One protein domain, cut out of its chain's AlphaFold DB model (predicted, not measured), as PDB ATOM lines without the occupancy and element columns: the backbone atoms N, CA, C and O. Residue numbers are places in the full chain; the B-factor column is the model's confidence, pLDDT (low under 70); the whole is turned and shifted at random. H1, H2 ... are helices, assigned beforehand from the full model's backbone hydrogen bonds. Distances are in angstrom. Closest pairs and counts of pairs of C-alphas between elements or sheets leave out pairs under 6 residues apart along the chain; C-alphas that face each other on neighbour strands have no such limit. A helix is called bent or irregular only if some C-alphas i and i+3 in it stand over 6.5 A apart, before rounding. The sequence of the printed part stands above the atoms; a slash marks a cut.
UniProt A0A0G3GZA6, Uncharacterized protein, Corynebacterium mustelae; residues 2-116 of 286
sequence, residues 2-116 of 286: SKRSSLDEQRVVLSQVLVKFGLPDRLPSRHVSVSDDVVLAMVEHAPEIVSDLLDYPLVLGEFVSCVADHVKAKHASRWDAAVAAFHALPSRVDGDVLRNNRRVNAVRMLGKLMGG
ATOM      1  N   SER A   2      40.639 -34.121   2.139       38.50
ATOM      2  CA  SER A   2      39.874 -32.942   1.702       38.50
ATOM      3  C   SER A   2      40.076 -32.733   0.198       38.50
ATOM      4  O   SER A   2      41.211 -32.557  -0.251       38.50
ATOM      5  N   LYS A   3      38.995 -32.803  -0.590       45.59
ATOM      6  CA  LYS A   3      39.003 -32.339  -1.982       45.59
ATOM      7  C   LYS A   3      39.224 -30.828  -1.923       45.59
ATOM      8  O   LYS A   3      38.300 -30.100  -1.583       45.59
ATOM      9  N   ARG A   4      40.446 -30.359  -2.195       57.16
ATOM     10  CA  ARG A   4      40.694 -28.924  -2.387       57.16
ATOM     11  C   ARG A   4      39.784 -28.471  -3.530       57.16
ATOM     12  O   ARG A   4      39.935 -28.979  -4.639       57.16
ATOM     13  N   SER A   5      38.825 -27.596  -3.239       70.62
ATOM     14  CA  SER A   5      37.955 -27.009  -4.258       70.62
ATOM     15  C   SER A   5      38.801 -26.309  -5.319       70.62
ATOM     16  O   SER A   5      39.852 -25.729  -5.012       70.62
ATOM     17  N   SER A   6      38.374 -26.402  -6.575       87.31
ATOM     18  CA  SER A   6      39.037 -25.719  -7.685       87.31
ATOM     19  C   SER A   6      38.977 -24.198  -7.494       87.31
ATOM     20  O   SER A   6      38.110 -23.680  -6.790       87.31
ATOM     21  N   LEU A   7      39.893 -23.454  -8.122       87.44
ATOM     22  CA  LEU A   7      39.891 -21.988  -8.037       87.44
ATOM     23  C   LEU A   7      38.556 -21.387  -8.506       87.44
ATOM     24  O   LEU A   7      38.080 -20.424  -7.911       87.44
ATOM     25  N   ASP A   8      37.937 -21.977  -9.527       90.31
ATOM     26  CA  ASP A   8      36.651 -21.514 -10.052       90.31
ATOM     27  C   ASP A   8      35.517 -21.720  -9.039       90.31
ATOM     28  O   ASP A   8      34.717 -20.812  -8.825       90.31
ATOM     29  N   GLU A   9      35.500 -22.851  -8.324       91.81
ATOM     30  CA  GLU A   9      34.559 -23.085  -7.218       91.81
ATOM     31  C   GLU A   9      34.769 -22.081  -6.075       91.81
ATOM     32  O   GLU A   9      33.803 -21.531  -5.548       91.81
ATOM     33  N   GLN A  10      36.022 -21.780  -5.715       93.75
ATOM     34  CA  GLN A  10      36.307 -20.763  -4.693       93.75
ATOM     35  C   GLN A  10      35.869 -19.364  -5.130       93.75
ATOM     36  O   GLN A  10      35.420 -18.577  -4.301       93.75
ATOM     37  N   ARG A  11      35.970 -19.035  -6.423       94.94
ATOM     38  CA  ARG A  11      35.525 -17.738  -6.954       94.94
ATOM     39  C   ARG A  11      34.012 -17.570  -6.913       94.94
ATOM     40  O   ARG A  11      33.551 -16.455  -6.690       94.94
ATOM     41  N   VAL A  12      33.250 -18.655  -7.061       95.38
ATOM     42  CA  VAL A  12      31.798 -18.629  -6.820       95.38
ATOM     43  C   VAL A  12      31.511 -18.280  -5.359       95.38
ATOM     44  O   VAL A  12      30.694 -17.399  -5.100       95.38
ATOM     45  N   VAL A  13      32.228 -18.895  -4.412       96.19
ATOM     46  CA  VAL A  13      32.093 -18.578  -2.980       96.19
ATOM     47  C   VAL A  13      32.474 -17.125  -2.694       96.19
ATOM     48  O   VAL A  13      31.708 -16.410  -2.056       96.19
ATOM     49  N   LEU A  14      33.609 -16.654  -3.218       96.75
ATOM     50  CA  LEU A  14      34.028 -15.257  -3.095       96.75
ATOM     51  C   LEU A  14      32.937 -14.304  -3.595       96.75
ATOM     52  O   LEU A  14      32.602 -13.354  -2.900       96.75
ATOM     53  N   SER A  15      32.360 -14.571  -4.767       97.62
ATOM     54  CA  SER A  15      31.284 -13.759  -5.336       97.62
ATOM     55  C   SER A  15      30.064 -13.679  -4.408       97.62
ATOM     56  O   SER A  15      29.567 -12.589  -4.132       97.62
ATOM     57  N   GLN A  16      29.631 -14.815  -3.852       97.81
ATOM     58  CA  GLN A  16      28.519 -14.876  -2.897       97.81
ATOM     59  C   GLN A  16      28.813 -14.094  -1.612       97.81
ATOM     60  O   GLN A  16      27.954 -13.353  -1.134       97.81
ATOM     61  N   VAL A  17      30.029 -14.227  -1.075       97.62
ATOM     62  CA  VAL A  17      30.476 -13.491   0.115       97.62
ATOM     63  C   VAL A  17      30.513 -11.987  -0.165       97.62
ATOM     64  O   VAL A  17      29.984 -11.215   0.625       97.62
ATOM     65  N   LEU A  18      31.055 -11.546  -1.305       97.75
ATOM     66  CA  LEU A  18      31.081 -10.124  -1.663       97.75
ATOM     67  C   LEU A  18      29.663  -9.539  -1.769       97.75
ATOM     68  O   LEU A  18      29.378  -8.510  -1.157       97.75
ATOM     69  N   VAL A  19      28.754 -10.227  -2.468       97.44
ATOM     70  CA  VAL A  19      27.356  -9.791  -2.616       97.44
ATOM     71  C   VAL A  19      26.632  -9.738  -1.267       97.44
ATOM     72  O   VAL A  19      25.881  -8.794  -1.022       97.44
ATOM     73  N   LYS A  20      26.888 -10.694  -0.359       97.44
ATOM     74  CA  LYS A  20      26.342 -10.701   1.014       97.44
ATOM     75  C   LYS A  20      26.658  -9.405   1.774       97.44
ATOM     76  O   LYS A  20      25.828  -8.962   2.561       97.44
ATOM     77  N   PHE A  21      27.810  -8.787   1.515       96.00
ATOM     78  CA  PHE A  21      28.236  -7.526   2.136       96.00
ATOM     79  C   PHE A  21      28.017  -6.294   1.239       96.00
ATOM     80  O   PHE A  21      28.605  -5.242   1.475       96.00
ATOM     81  N   GLY A  22      27.178  -6.404   0.201       94.62
ATOM     82  CA  GLY A  22      26.840  -5.281  -0.680       94.62
ATOM     83  C   GLY A  22      27.982  -4.817  -1.591       94.62
ATOM     84  O   GLY A  22      27.935  -3.704  -2.112       94.62
ATOM     85  N   LEU A  23      29.010  -5.647  -1.786       96.62
ATOM     86  CA  LEU A  23      30.138  -5.372  -2.676       96.62
ATOM     87  C   LEU A  23      29.871  -5.909  -4.093       96.62
ATOM     88  O   LEU A  23      29.025  -6.790  -4.270       96.62
ATOM     89  N   PRO A  24      30.600  -5.419  -5.116       94.44
ATOM     90  CA  PRO A  24      30.559  -6.011  -6.449       94.44
ATOM     91  C   PRO A  24      30.848  -7.514  -6.406       94.44
ATOM     92  O   PRO A  24      31.717  -7.968  -5.665       94.44
ATOM     93  N   ASP A  25      30.164  -8.275  -7.258       93.56
ATOM     94  CA  ASP A  25      30.256  -9.738  -7.353       93.56
ATOM     95  C   ASP A  25      31.653 -10.250  -7.760       93.56
ATOM     96  O   ASP A  25      31.917 -11.455  -7.721       93.56
ATOM     97  N   ARG A  26      32.547  -9.336  -8.153       94.00
ATOM     98  CA  ARG A  26      33.940  -9.579  -8.519       94.00
ATOM     99  C   ARG A  26      34.845  -8.517  -7.914       94.00
ATOM    100  O   ARG A  26      34.527  -7.329  -7.913       94.00
ATOM    101  N   LEU A  27      36.031  -8.946  -7.486       95.00
ATOM    102  CA  LEU A  27      37.061  -8.028  -7.015       95.00
ATOM    103  C   LEU A  27      37.545  -7.124  -8.157       95.00
ATOM    104  O   LEU A  27      37.830  -7.618  -9.254       95.00
ATOM    105  N   PRO A  28      37.689  -5.812  -7.914       93.25
ATOM    106  CA  PRO A  28      38.298  -4.927  -8.887       93.25
ATOM    107  C   PRO A  28      39.763  -5.307  -9.131       93.25
ATOM    108  O   PRO A  28      40.500  -5.721  -8.233       93.25
ATOM    109  N   SER A  29      40.199  -5.139 -10.377       91.56
ATOM    110  CA  SER A  29      41.612  -5.253 -10.732       91.56
ATOM    111  C   SER A  29      42.383  -4.045 -10.203       91.56
ATOM    112  O   SER A  29      41.911  -2.913 -10.303       91.56
ATOM    113  N   ARG A  30      43.633  -4.260  -9.774       88.94
ATOM    114  CA  ARG A  30      44.556  -3.202  -9.317       88.94
ATOM    115  C   ARG A  30      44.747  -2.047 -10.313       88.94
ATOM    116  O   ARG A  30      45.223  -0.981  -9.937       88.94
ATOM    117  N   HIS A  31      44.447  -2.279 -11.594       91.31
ATOM    118  CA  HIS A  31      44.592  -1.304 -12.678       91.31
ATOM    119  C   HIS A  31      43.345  -0.437 -12.895       91.31
ATOM    120  O   HIS A  31      43.380   0.481 -13.710       91.31
ATOM    121  N   VAL A  32      42.251  -0.723 -12.190       90.38
ATOM    122  CA  VAL A  32      40.973  -0.027 -12.337       90.38
ATOM    123  C   VAL A  32      40.777   0.938 -11.172       90.38
ATOM    124  O   VAL A  32      41.109   0.636 -10.025       90.38
ATOM    125  N   SER A  33      40.242   2.123 -11.467       90.50
ATOM    126  CA  SER A  33      39.827   3.059 -10.424       90.50
ATOM    127  C   SER A  33      38.567   2.539  -9.736       90.50
ATOM    128  O   SER A  33      37.577   2.244 -10.398       90.50
ATOM    129  N   VAL A  34      38.603   2.468  -8.411       93.25
ATOM    130  CA  VAL A  34      37.486   2.029  -7.563       93.25
ATOM    131  C   VAL A  34      36.988   3.240  -6.781       93.25
ATOM    132  O   VAL A  34      37.806   4.057  -6.351       93.25
ATOM    133  N   SER A  35      35.670   3.388  -6.638       95.62
ATOM    134  CA  SER A  35      35.090   4.476  -5.845       95.62
ATOM    135  C   SER A  35      35.459   4.336  -4.367       95.62
ATOM    136  O   SER A  35      35.644   3.229  -3.859       95.62
ATOM    137  N   ASP A  36      35.551   5.467  -3.668       96.50
ATOM    138  CA  ASP A  36      35.921   5.473  -2.250       96.50
ATOM    139  C   ASP A  36      34.911   4.704  -1.397       96.50
ATOM    140  O   ASP A  36      35.326   3.979  -0.500       96.50
ATOM    141  N   ASP A  37      33.619   4.782  -1.723       96.31
ATOM    142  CA  ASP A  37      32.560   4.061  -1.009       96.31
ATOM    143  C   ASP A  37      32.755   2.544  -1.074       96.31
ATOM    144  O   ASP A  37      32.634   1.858  -0.061       96.31
ATOM    145  N   VAL A  38      33.144   2.017  -2.241       96.12
ATOM    146  CA  VAL A  38      33.438   0.587  -2.395       96.12
ATOM    147  C   VAL A  38      34.678   0.214  -1.589       96.12
ATOM    148  O   VAL A  38      34.664  -0.795  -0.891       96.12
ATOM    149  N   VAL A  39      35.743   1.024  -1.619       97.25
ATOM    150  CA  VAL A  39      36.949   0.728  -0.825       97.25
ATOM    151  C   VAL A  39      36.663   0.802   0.677       97.25
ATOM    152  O   VAL A  39      37.147  -0.041   1.428       97.25
ATOM    153  N   LEU A  40      35.879   1.783   1.129       97.62
ATOM    154  CA  LEU A  40      35.477   1.915   2.528       97.62
ATOM    155  C   LEU A  40      34.660   0.705   2.979       97.62
ATOM    156  O   LEU A  40      34.999   0.128   4.010       97.62
ATOM    157  N   ALA A  41      33.672   0.279   2.187       97.38
ATOM    158  CA  ALA A  41      32.877  -0.915   2.464       97.38
ATOM    159  C   ALA A  41      33.737  -2.191   2.484       97.38
ATOM    160  O   ALA A  41      33.595  -3.022   3.377       97.38
ATOM    161  N   MET A  42      34.691  -2.327   1.553       97.38
ATOM    162  CA  MET A  42      35.622  -3.460   1.534       97.38
ATOM    163  C   MET A  42      36.461  -3.552   2.812       97.38
ATOM    164  O   MET A  42      36.688  -4.654   3.300       97.38
ATOM    165  N   VAL A  43      36.950  -2.425   3.344       97.75
ATOM    166  CA  VAL A  43      37.739  -2.414   4.590       97.75
ATOM    167  C   VAL A  43      36.842  -2.621   5.805       97.75
ATOM    168  O   VAL A  43      37.227  -3.334   6.725       97.75
ATOM    169  N   GLU A  44      35.662  -2.004   5.812       98.06
ATOM    170  CA  GLU A  44      34.680  -2.109   6.892       98.06
ATOM    171  C   GLU A  44      34.245  -3.554   7.133       98.06
ATOM    172  O   GLU A  44      34.258  -3.988   8.278       98.06
ATOM    173  N   HIS A  45      33.963  -4.302   6.063       98.06
ATOM    174  CA  HIS A  45      33.555  -5.710   6.120       98.06
ATOM    175  C   HIS A  45      34.719  -6.703   5.993       98.06
ATOM    176  O   HIS A  45      34.506  -7.912   5.875       98.06
ATOM    177  N   ALA A  46      35.968  -6.222   5.966       97.50
ATOM    178  CA  ALA A  46      37.127  -7.096   5.827       97.50
ATOM    179  C   ALA A  46      37.213  -8.174   6.925       97.50
ATOM    180  O   ALA A  46      37.533  -9.306   6.564       97.50
ATOM    181  N   PRO A  47      36.939  -7.902   8.218       97.12
ATOM    182  CA  PRO A  47      36.985  -8.935   9.256       97.12
ATOM    183  C   PRO A  47      36.026 -10.101   8.987       97.12
ATOM    184  O   PRO A  47      36.422 -11.264   9.070       97.12
ATOM    185  N   GLU A  48      34.784  -9.800   8.614       97.88
ATOM    186  CA  GLU A  48      33.741 -10.789   8.357       97.88
ATOM    187  C   GLU A  48      34.010 -11.561   7.064       97.88
ATOM    188  O   GLU A  48      33.920 -12.787   7.050       97.88
ATOM    189  N   ILE A  49      34.421 -10.868   5.997       97.56
ATOM    190  CA  ILE A  49      34.803 -11.504   4.728       97.56
ATOM    191  C   ILE A  49      36.016 -12.420   4.927       97.56
ATOM    192  O   ILE A  49      36.059 -13.515   4.372       97.56
ATOM    193  N   VAL A  50      37.005 -12.001   5.726       96.31
ATOM    194  CA  VAL A  50      38.161 -12.845   6.061       96.31
ATOM    195  C   VAL A  50      37.702 -14.119   6.762       96.31
ATOM    196  O   VAL A  50      38.129 -15.198   6.357       96.31
ATOM    197  N   SER A  51      36.820 -13.997   7.759       95.12
ATOM    198  CA  SER A  51      36.262 -15.135   8.496       95.12
ATOM    199  C   SER A  51      35.505 -16.101   7.580       95.12
ATOM    200  O   SER A  51      35.738 -17.306   7.642       95.12
ATOM    201  N   ASP A  52      34.649 -15.583   6.693       95.88
ATOM    202  CA  ASP A  52      33.866 -16.383   5.737       95.88
ATOM    203  C   ASP A  52      34.754 -17.091   4.690       95.88
ATOM    204  O   ASP A  52      34.338 -18.079   4.082       95.88
ATOM    205  N   LEU A  53      35.983 -16.606   4.467       94.31
ATOM    206  CA  LEU A  53      36.908 -17.131   3.458       94.31
ATOM    207  C   LEU A  53      38.094 -17.931   4.030       94.31
ATOM    208  O   LEU A  53      38.984 -18.307   3.263       94.31
ATOM    209  N   LEU A  54      38.134 -18.222   5.338       91.06
ATOM    210  CA  LEU A  54      39.251 -18.952   5.964       91.06
ATOM    211  C   LEU A  54      39.504 -20.325   5.323       91.06
ATOM    212  O   LEU A  54      40.657 -20.684   5.073       91.06
ATOM    213  N   ASP A  55      38.438 -21.043   4.967       89.75
ATOM    214  CA  ASP A  55      38.514 -22.352   4.302       89.75
ATOM    215  C   ASP A  55      38.820 -22.257   2.793       89.75
ATOM    216  O   ASP A  55      39.026 -23.273   2.120       89.75
ATOM    217  N   TYR A  56      38.907 -21.038   2.250       90.94
ATOM    218  CA  TYR A  56      39.089 -20.747   0.827       90.94
ATOM    219  C   TYR A  56      40.379 -19.946   0.584       90.94
ATOM    220  O   TYR A  56      40.362 -18.768   0.201       90.94
ATOM    221  N   PRO A  57      41.552 -20.575   0.793       86.12
ATOM    222  CA  PRO A  57      42.824 -19.876   0.828       86.12
ATOM    223  C   PRO A  57      43.202 -19.194  -0.496       86.12
ATOM    224  O   PRO A  57      43.964 -18.233  -0.472       86.12
ATOM    225  N   LEU A  58      42.738 -19.608  -1.671       87.88
ATOM    226  CA  LEU A  58      43.159 -18.900  -2.887       87.88
ATOM    227  C   LEU A  58      42.480 -17.527  -2.962       87.88
ATOM    228  O   LEU A  58      43.151 -16.497  -3.045       87.88
ATOM    229  N   VAL A  59      41.160 -17.508  -2.803       93.25
ATOM    230  CA  VAL A  59      40.348 -16.290  -2.915       93.25
ATOM    231  C   VAL A  59      40.454 -15.360  -1.710       93.25
ATOM    232  O   VAL A  59      40.406 -14.147  -1.886       93.25
ATOM    233  N   LEU A  60      40.717 -15.876  -0.502       93.25
ATOM    234  CA  LEU A  60      41.065 -15.017   0.637       93.25
ATOM    235  C   LEU A  60      42.357 -14.222   0.355       93.25
ATOM    236  O   LEU A  60      42.494 -13.076   0.776       93.25
ATOM    237  N   GLY A  61      43.309 -14.811  -0.380       90.44
ATOM    238  CA  GLY A  61      44.534 -14.123  -0.790       90.44
ATOM    239  C   GLY A  61      44.247 -13.028  -1.817       90.44
ATOM    240  O   GLY A  61      44.757 -11.913  -1.680       90.44
ATOM    241  N   GLU A  62      43.391 -13.328  -2.801       93.00
ATOM    242  CA  GLU A  62      42.909 -12.359  -3.793       93.00
ATOM    243  C   GLU A  62      42.195 -11.175  -3.114       93.00
ATOM    244  O   GLU A  62      42.527 -10.025  -3.404       93.00
ATOM    245  N   PHE A  63      41.291 -11.435  -2.159       95.81
ATOM    246  CA  PHE A  63      40.562 -10.396  -1.424       95.81
ATOM    247  C   PHE A  63      41.502  -9.464  -0.656       95.81
ATOM    248  O   PHE A  63      41.506  -8.257  -0.902       95.81
ATOM    249  N   VAL A  64      42.351 -10.004   0.225       94.88
ATOM    250  CA  VAL A  64      43.246  -9.176   1.051       94.88
ATOM    251  C   VAL A  64      44.238  -8.393   0.184       94.88
ATOM    252  O   VAL A  64      44.528  -7.230   0.473       94.88
ATOM    253  N   SER A  65      44.731  -8.986  -0.911       93.50
ATOM    254  CA  SER A  65      45.578  -8.267  -1.870       93.50
ATOM    255  C   SER A  65      44.823  -7.128  -2.559       93.50
ATOM    256  O   SER A  65      45.370  -6.035  -2.687       93.50
ATOM    257  N   CYS A  66      43.575  -7.358  -2.975       95.25
ATOM    258  CA  CYS A  66      42.735  -6.347  -3.612       95.25
ATOM    259  C   CYS A  66      42.496  -5.153  -2.675       95.25
ATOM    260  O   CYS A  66      42.757  -4.008  -3.054       95.25
ATOM    261  N   VAL A  67      42.110  -5.405  -1.418       95.50
ATOM    262  CA  VAL A  67      41.944  -4.339  -0.413       95.50
ATOM    263  C   VAL A  67      43.249  -3.558  -0.245       95.50
ATOM    264  O   VAL A  67      43.252  -2.326  -0.311       95.50
ATOM    265  N   ALA A  68      44.374  -4.262  -0.086       93.69
ATOM    266  CA  ALA A  68      45.679  -3.635   0.078       93.69
ATOM    267  C   ALA A  68      46.080  -2.775  -1.129       93.69
ATOM    268  O   ALA A  68      46.712  -1.736  -0.931       93.69
ATOM    269  N   ASP A  69      45.723  -3.156  -2.357       94.06
ATOM    270  CA  ASP A  69      46.036  -2.400  -3.572       94.06
ATOM    271  C   ASP A  69      45.236  -1.088  -3.664       94.06
ATOM    272  O   ASP A  69      45.814  -0.052  -4.012       94.06
ATOM    273  N   HIS A  70      43.962  -1.091  -3.258       95.44
ATOM    274  CA  HIS A  70      43.070   0.068  -3.391       95.44
ATOM    275  C   HIS A  70      43.024   0.998  -2.168       95.44
ATOM    276  O   HIS A  70      42.721   2.188  -2.314       95.44
ATOM    277  N   VAL A  71      43.366   0.511  -0.969       95.62
ATOM    278  CA  VAL A  71      43.412   1.349   0.236       95.62
ATOM    279  C   VAL A  71      44.416   2.496   0.101       95.62
ATOM    280  O   VAL A  71      45.500   2.360  -0.473       95.62
ATOM    281  N   LYS A  72      44.061   3.646   0.685       94.38
ATOM    282  CA  LYS A  72      44.881   4.859   0.776       94.38
ATOM    283  C   LYS A  72      44.698   5.498   2.151       94.38
ATOM    284  O   LYS A  72      43.725   5.215   2.842       94.38
ATOM    285  N   ALA A  73      45.576   6.435   2.508       93.50
ATOM    286  CA  ALA A  73      45.503   7.166   3.777       93.50
ATOM    287  C   ALA A  73      44.152   7.875   4.022       93.50
ATOM    288  O   ALA A  73      43.735   8.005   5.168       93.50
ATOM    289  N   LYS A  74      43.434   8.288   2.967       94.25
ATOM    290  CA  LYS A  74      42.095   8.896   3.094       94.25
ATOM    291  C   LYS A  74      41.016   7.937   3.625       94.25
ATOM    292  O   LYS A  74      40.017   8.404   4.147       94.25
ATOM    293  N   HIS A  75      41.233   6.620   3.563       96.75
ATOM    294  CA  HIS A  75      40.299   5.606   4.082       96.75
ATOM    295  C   HIS A  75      40.550   5.258   5.555       96.75
ATOM    296  O   HIS A  75      40.023   4.280   6.081       96.75
ATOM    297  N   ALA A  76      41.384   6.030   6.251       95.50
ATOM    298  CA  ALA A  76      41.815   5.690   7.599       95.50
ATOM    299  C   ALA A  76      40.717   5.788   8.676       95.50
ATOM    300  O   ALA A  76      40.953   5.399   9.818       95.50
ATOM    301  N   SER A  77      39.515   6.262   8.327       96.19
ATOM    302  CA  SER A  77      38.309   6.123   9.155       96.19
ATOM    303  C   SER A  77      37.923   4.661   9.424       96.19
ATOM    304  O   SER A  77      37.148   4.414  10.339       96.19
ATOM    305  N   ARG A  78      38.466   3.695   8.667       97.25
ATOM    306  CA  ARG A  78      38.264   2.246   8.855       97.25
ATOM    307  C   ARG A  78      39.481   1.527   9.447       97.25
ATOM    308  O   ARG A  78      39.678   0.339   9.222       97.25
ATOM    309  N   TRP A  79      40.312   2.254  10.193       97.44
ATOM    310  CA  TRP A  79      41.496   1.696  10.851       97.44
ATOM    311  C   TRP A  79      41.173   0.490  11.743       97.44
ATOM    312  O   TRP A  79      41.796  -0.553  11.583       97.44
ATOM    313  N   ASP A  80      40.171   0.605  12.619       97.81
ATOM    314  CA  ASP A  80      39.841  -0.457  13.580       97.81
ATOM    315  C   ASP A  80      39.391  -1.745  12.869       97.81
ATOM    316  O   ASP A  80      39.828  -2.838  13.226       97.81
ATOM    317  N   ALA A  81      38.607  -1.619  11.793       97.94
ATOM    318  CA  ALA A  81      38.213  -2.752  10.953       97.94
ATOM    319  C   ALA A  81      39.426  -3.397  10.258       97.94
ATOM    320  O   ALA A  81      39.551  -4.619  10.216       97.94
ATOM    321  N   ALA A  82      40.377  -2.593   9.778       97.50
ATOM    322  CA  ALA A  82      41.614  -3.105   9.195       97.50
ATOM    323  C   ALA A  82      42.480  -3.868  10.218       97.50
ATOM    324  O   ALA A  82      43.078  -4.890   9.873       97.50
ATOM    325  N   VAL A  83      42.535  -3.400  11.469       97.31
ATOM    326  CA  VAL A  83      43.226  -4.091  12.571       97.31
ATOM    327  C   VAL A  83      42.515  -5.401  12.915       97.31
ATOM    328  O   VAL A  83      43.166  -6.441  13.010       97.31
ATOM    329  N   ALA A  84      41.184  -5.393  13.017       97.50
ATOM    330  CA  ALA A  84      40.395  -6.603  13.246       97.50
ATOM    331  C   ALA A  84      40.596  -7.645  12.130       97.50
ATOM    332  O   ALA A  84      40.820  -8.820  12.417       97.50
ATOM    333  N   ALA A  85      40.627  -7.215  10.864       96.50
ATOM    334  CA  ALA A  85      40.892  -8.093   9.726       96.50
ATOM    335  C   ALA A  85      42.302  -8.707   9.779       96.50
ATOM    336  O   ALA A  85      42.474  -9.884   9.464       96.50
ATOM    337  N   PHE A  86      43.313  -7.945  10.210       95.25
ATOM    338  CA  PHE A  86      44.660  -8.476  10.432       95.25
ATOM    339  C   PHE A  86      44.681  -9.565  11.513       95.25
ATOM    340  O   PHE A  86      45.316 -10.602  11.317       95.25
ATOM    341  N   HIS A  87      43.969  -9.367  12.625       93.94
ATOM    342  CA  HIS A  87      43.885 -10.365  13.695       93.94
ATOM    343  C   HIS A  87      43.058 -11.600  13.319       93.94
ATOM    344  O   HIS A  87      43.352 -12.682  13.820       93.94
ATOM    345  N   ALA A  88      42.077 -11.466  12.423       93.38
ATOM    346  CA  ALA A  88      41.285 -12.587  11.918       93.38
ATOM    347  C   ALA A  88      42.077 -13.521  10.983       93.38
ATOM    348  O   ALA A  88      41.687 -14.670  10.775       93.38
ATOM    349  N   LEU A  89      43.191 -13.054  10.407       91.81
ATOM    350  CA  LEU A  89      44.027 -13.883   9.543       91.81
ATOM    351  C   LEU A  89      44.842 -14.895  10.360       91.81
ATOM    352  O   LEU A  89      45.442 -14.521  11.371       91.81
ATOM    353  N   PRO A  90      44.967 -16.151   9.893       83.75
ATOM    354  CA  PRO A  90      45.782 -17.150  10.574       83.75
ATOM    355  C   PRO A  90      47.240 -16.695  10.624       83.75
ATOM    356  O   PRO A  90      47.747 -16.133   9.647       83.75
ATOM    357  N   SER A  91      47.904 -16.929  11.758       78.62
ATOM    358  CA  SER A  91      49.347 -16.719  11.906       78.62
ATOM    359  C   SER A  91      50.124 -17.519  10.864       78.62
ATOM    360  O   SER A  91      49.666 -18.560  10.386       78.62
ATOM    361  N   ARG A  92      51.311 -17.025  10.515       70.94
ATOM    362  CA  ARG A  92      52.229 -17.743   9.628       70.94
ATOM    363  C   ARG A  92      52.654 -19.070  10.245       70.94
ATOM    364  O   ARG A  92      52.788 -19.172  11.464       70.94
ATOM    365  N   VAL A  93      52.915 -20.047   9.385       66.06
ATOM    366  CA  VAL A  93      53.633 -21.270   9.754       66.06
ATOM    367  C   VAL A  93      55.076 -21.139   9.261       66.06
ATOM    368  O   VAL A  93      55.339 -20.522   8.222       66.06
ATOM    369  N   ASP A  94      56.030 -21.692  10.011       55.78
ATOM    370  CA  ASP A  94      57.437 -21.704   9.609       55.78
ATOM    371  C   ASP A  94      57.612 -22.317   8.209       55.78
ATOM    372  O   ASP A  94      57.136 -23.417   7.926       55.78
ATOM    373  N   GLY A  95      58.305 -21.594   7.322       55.16
ATOM    374  CA  GLY A  95      58.533 -21.990   5.926       55.16
ATOM    375  C   GLY A  95      57.600 -21.345   4.893       55.16
ATOM    376  O   GLY A  95      57.810 -21.537   3.694       55.16
ATOM    377  N   ASP A  96      56.613 -20.547   5.314       60.81
ATOM    378  CA  ASP A  96      55.742 -19.815   4.389       60.81
ATOM    379  C   ASP A  96      56.519 -18.804   3.524       60.81
ATOM    380  O   ASP A  96      57.305 -17.986   4.012       60.81
ATOM    381  N   VAL A  97      56.236 -18.775   2.218       60.31
ATOM    382  CA  VAL A  97      56.790 -17.765   1.301       60.31
ATOM    383  C   VAL A  97      56.264 -16.373   1.685       60.31
ATOM    384  O   VAL A  97      55.058 -16.165   1.804       60.31
ATOM    385  N   LEU A  98      57.160 -15.390   1.860       59.16
ATOM    386  CA  LEU A  98      56.792 -14.006   2.216       59.16
ATOM    387  C   LEU A  98      55.907 -13.324   1.158       59.16
ATOM    388  O   LEU A  98      55.005 -12.549   1.484       59.16
ATOM    389  N   ARG A  99      56.179 -13.588  -0.123       53.34
ATOM    390  CA  ARG A  99      55.486 -12.958  -1.250       53.34
ATOM    391  C   ARG A  99      54.070 -13.522  -1.385       53.34
ATOM    392  O   ARG A  99      53.892 -14.729  -1.477       53.34
ATOM    393  N   ASN A 100      53.083 -12.628  -1.461       58.84
ATOM    394  CA  ASN A 100      51.645 -12.934  -1.524       58.84
ATOM    395  C   ASN A 100      51.059 -13.565  -0.247       58.84
ATOM    396  O   ASN A 100      49.950 -14.096  -0.280       58.84
ATOM    397  N   ASN A 101      51.758 -13.464   0.888       81.75
ATOM    398  CA  ASN A 101      51.181 -13.830   2.173       81.75
ATOM    399  C   ASN A 101      50.068 -12.835   2.568       81.75
ATOM    400  O   ASN A 101      50.208 -11.616   2.434       81.75
ATOM    401  N   ARG A 102      48.944 -13.364   3.059       88.00
ATOM    402  CA  ARG A 102      47.753 -12.584   3.433       88.00
ATOM    403  C   ARG A 102      48.061 -11.588   4.546       88.00
ATOM    404  O   ARG A 102      47.660 -10.436   4.434       88.00
ATOM    405  N   ARG A 103      48.794 -12.005   5.589       88.88
ATOM    406  CA  ARG A 103      49.151 -11.136   6.721       88.88
ATOM    407  C   ARG A 103      50.060 -10.007   6.270       88.88
ATOM    408  O   ARG A 103      49.786  -8.859   6.593       88.88
ATOM    409  N   VAL A 104      51.038 -10.294   5.409       88.81
ATOM    410  CA  VAL A 104      51.880  -9.263   4.780       88.81
ATOM    411  C   VAL A 104      51.034  -8.241   4.010       88.81
ATOM    412  O   VAL A 104      51.244  -7.034   4.134       88.81
ATOM    413  N   ASN A 105      50.050  -8.688   3.224       90.38
ATOM    414  CA  ASN A 105      49.160  -7.774   2.503       90.38
ATOM    415  C   ASN A 105      48.247  -6.971   3.450       90.38
ATOM    416  O   ASN A 105      48.077  -5.768   3.245       90.38
ATOM    417  N   ALA A 106      47.732  -7.581   4.519       93.38
ATOM    418  CA  ALA A 106      46.973  -6.876   5.552       93.38
ATOM    419  C   ALA A 106      47.833  -5.830   6.284       93.38
ATOM    420  O   ALA A 106      47.402  -4.700   6.497       93.38
ATOM    421  N   VAL A 107      49.096  -6.142   6.573       94.00
ATOM    422  CA  VAL A 107      50.040  -5.181   7.147       94.00
ATOM    423  C   VAL A 107      50.349  -4.053   6.160       94.00
ATOM    424  O   VAL A 107      50.364  -2.891   6.559       94.00
ATOM    425  N   ARG A 108      50.494  -4.328   4.855       92.25
ATOM    426  CA  ARG A 108      50.610  -3.271   3.826       92.25
ATOM    427  C   ARG A 108      49.392  -2.341   3.820       92.25
ATOM    428  O   ARG A 108      49.569  -1.129   3.683       92.25
ATOM    429  N   MET A 109      48.181  -2.878   3.989       94.50
ATOM    430  CA  MET A 109      46.963  -2.081   4.182       94.50
ATOM    431  C   MET A 109      47.087  -1.185   5.427       94.50
ATOM    432  O   MET A 109      46.922   0.030   5.305       94.50
ATOM    433  N   LEU A 110      47.462  -1.734   6.591       96.50
ATOM    434  CA  LEU A 110      47.684  -0.955   7.820       96.50
ATOM    435  C   LEU A 110      48.736   0.148   7.619       96.50
ATOM    436  O   LEU A 110      48.489   1.311   7.932       96.50
ATOM    437  N   GLY A 111      49.877  -0.159   7.000       95.06
ATOM    438  CA  GLY A 111      50.927   0.825   6.720       95.06
ATOM    439  C   GLY A 111      50.445   2.010   5.871       95.06
ATOM    440  O   GLY A 111      50.863   3.149   6.097       95.06
ATOM    441  N   LYS A 112      49.519   1.772   4.931       93.75
ATOM    442  CA  LYS A 112      48.877   2.830   4.135       93.75
ATOM    443  C   LYS A 112      47.861   3.641   4.951       93.75
ATOM    444  O   LYS A 112      47.852   4.868   4.840       93.75
ATOM    445  N   LEU A 113      47.025   2.986   5.761       95.75
ATOM    446  CA  LEU A 113      45.992   3.639   6.583       95.75
ATOM    447  C   LEU A 113      46.573   4.445   7.751       95.75
ATOM    448  O   LEU A 113      45.997   5.454   8.160       95.75
ATOM    449  N   MET A 114      47.734   4.044   8.266       94.56
ATOM    450  CA  MET A 114      48.427   4.749   9.344       94.56
ATOM    451  C   MET A 114      48.653   6.229   8.995       94.56
ATOM    452  O   MET A 114      48.487   7.109   9.847       94.56
ATOM    453  N   GLY A 115      48.987   6.523   7.731       87.75
ATOM    454  CA  GLY A 115      49.226   7.888   7.268       87.75
ATOM    455  C   GLY A 115      50.283   8.589   8.127       87.75
ATOM    456  O   GLY A 115      51.343   8.019   8.386       87.75
ATOM    457  N   GLY A 116      50.000   9.818   8.566       85.88
ATOM    458  CA  GLY A 116      50.831  10.582   9.509       85.88
ATOM    459  C   GLY A 116      50.338  10.564  10.963       85.88
ATOM    460  O   GLY A 116      50.788  11.381  11.759       85.88
TER     461      GLY A 116
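What this domain is: This is residues 2 to 116 of the 286 residues of an uncharacterized protein of Corynebacterium mustelae (UniProt A0A0G3GZA6). Kinked H5 and H6 form a helical hairpin over H3 and H4, with H4 in the middle; on the other side of H4, H1 packs at a steep tilt on residues 58 to 60 of H4, and H2 packs on H4 and H5. Residues 93 to 99 stick out. The printed part has 115 residues with six named helices, H1 to H6, all helix, compact, radius of gyration of the C-alphas 13.5 A, spanning 45 by 33 by 24 A.

How they stand to each other: Irregular H5, residues 73 to 88, has C-alphas 77 and 80 8.1 A apart and a 67 degrees kink near residue 80. H6, residues 102 to 114, touches it, closest C-alphas Ala 73 and Leu 113, 4.5 A. H3, residues 46 to 52, touches H5's residues 81 to 88 alone, closest C-alphas Pro 47 and Ala 85, 4.0 A. H2, residues 36 to 44, touches H5's residues 75 to 82 alone, closest C-alphas Glu 44 and Ala 81, 5.4 A. H4, residues 57 to 70, touches H6, closest C-alphas Ala 68 and Met 109, 4.6 A. H1, residues 7 to 20, touches H4's residues 58 to 60 alone at a steep tilt of 54 degrees, closest C-alphas Gln 10 and Val 59, 6.3 A. Every O i to N i+4 pair is within hydrogen-bond range in H1, H2, H3, H4 and H6; in H5, 7 of 12.

Where its parts are: H5 measures 21.8 A, H4 20.4 A, first to last C-alpha. H1 begins at C-alpha 7 (39.891, -21.988, -8.037); H6 ends at C-alpha 114 (48.427, 4.749, 9.344).

The domain as a whole: The printed part has no cut. Links H1 to H2 and H5 to H6 are long. Residues 2 to 4 and 93 to 100 have pLDDT under 70.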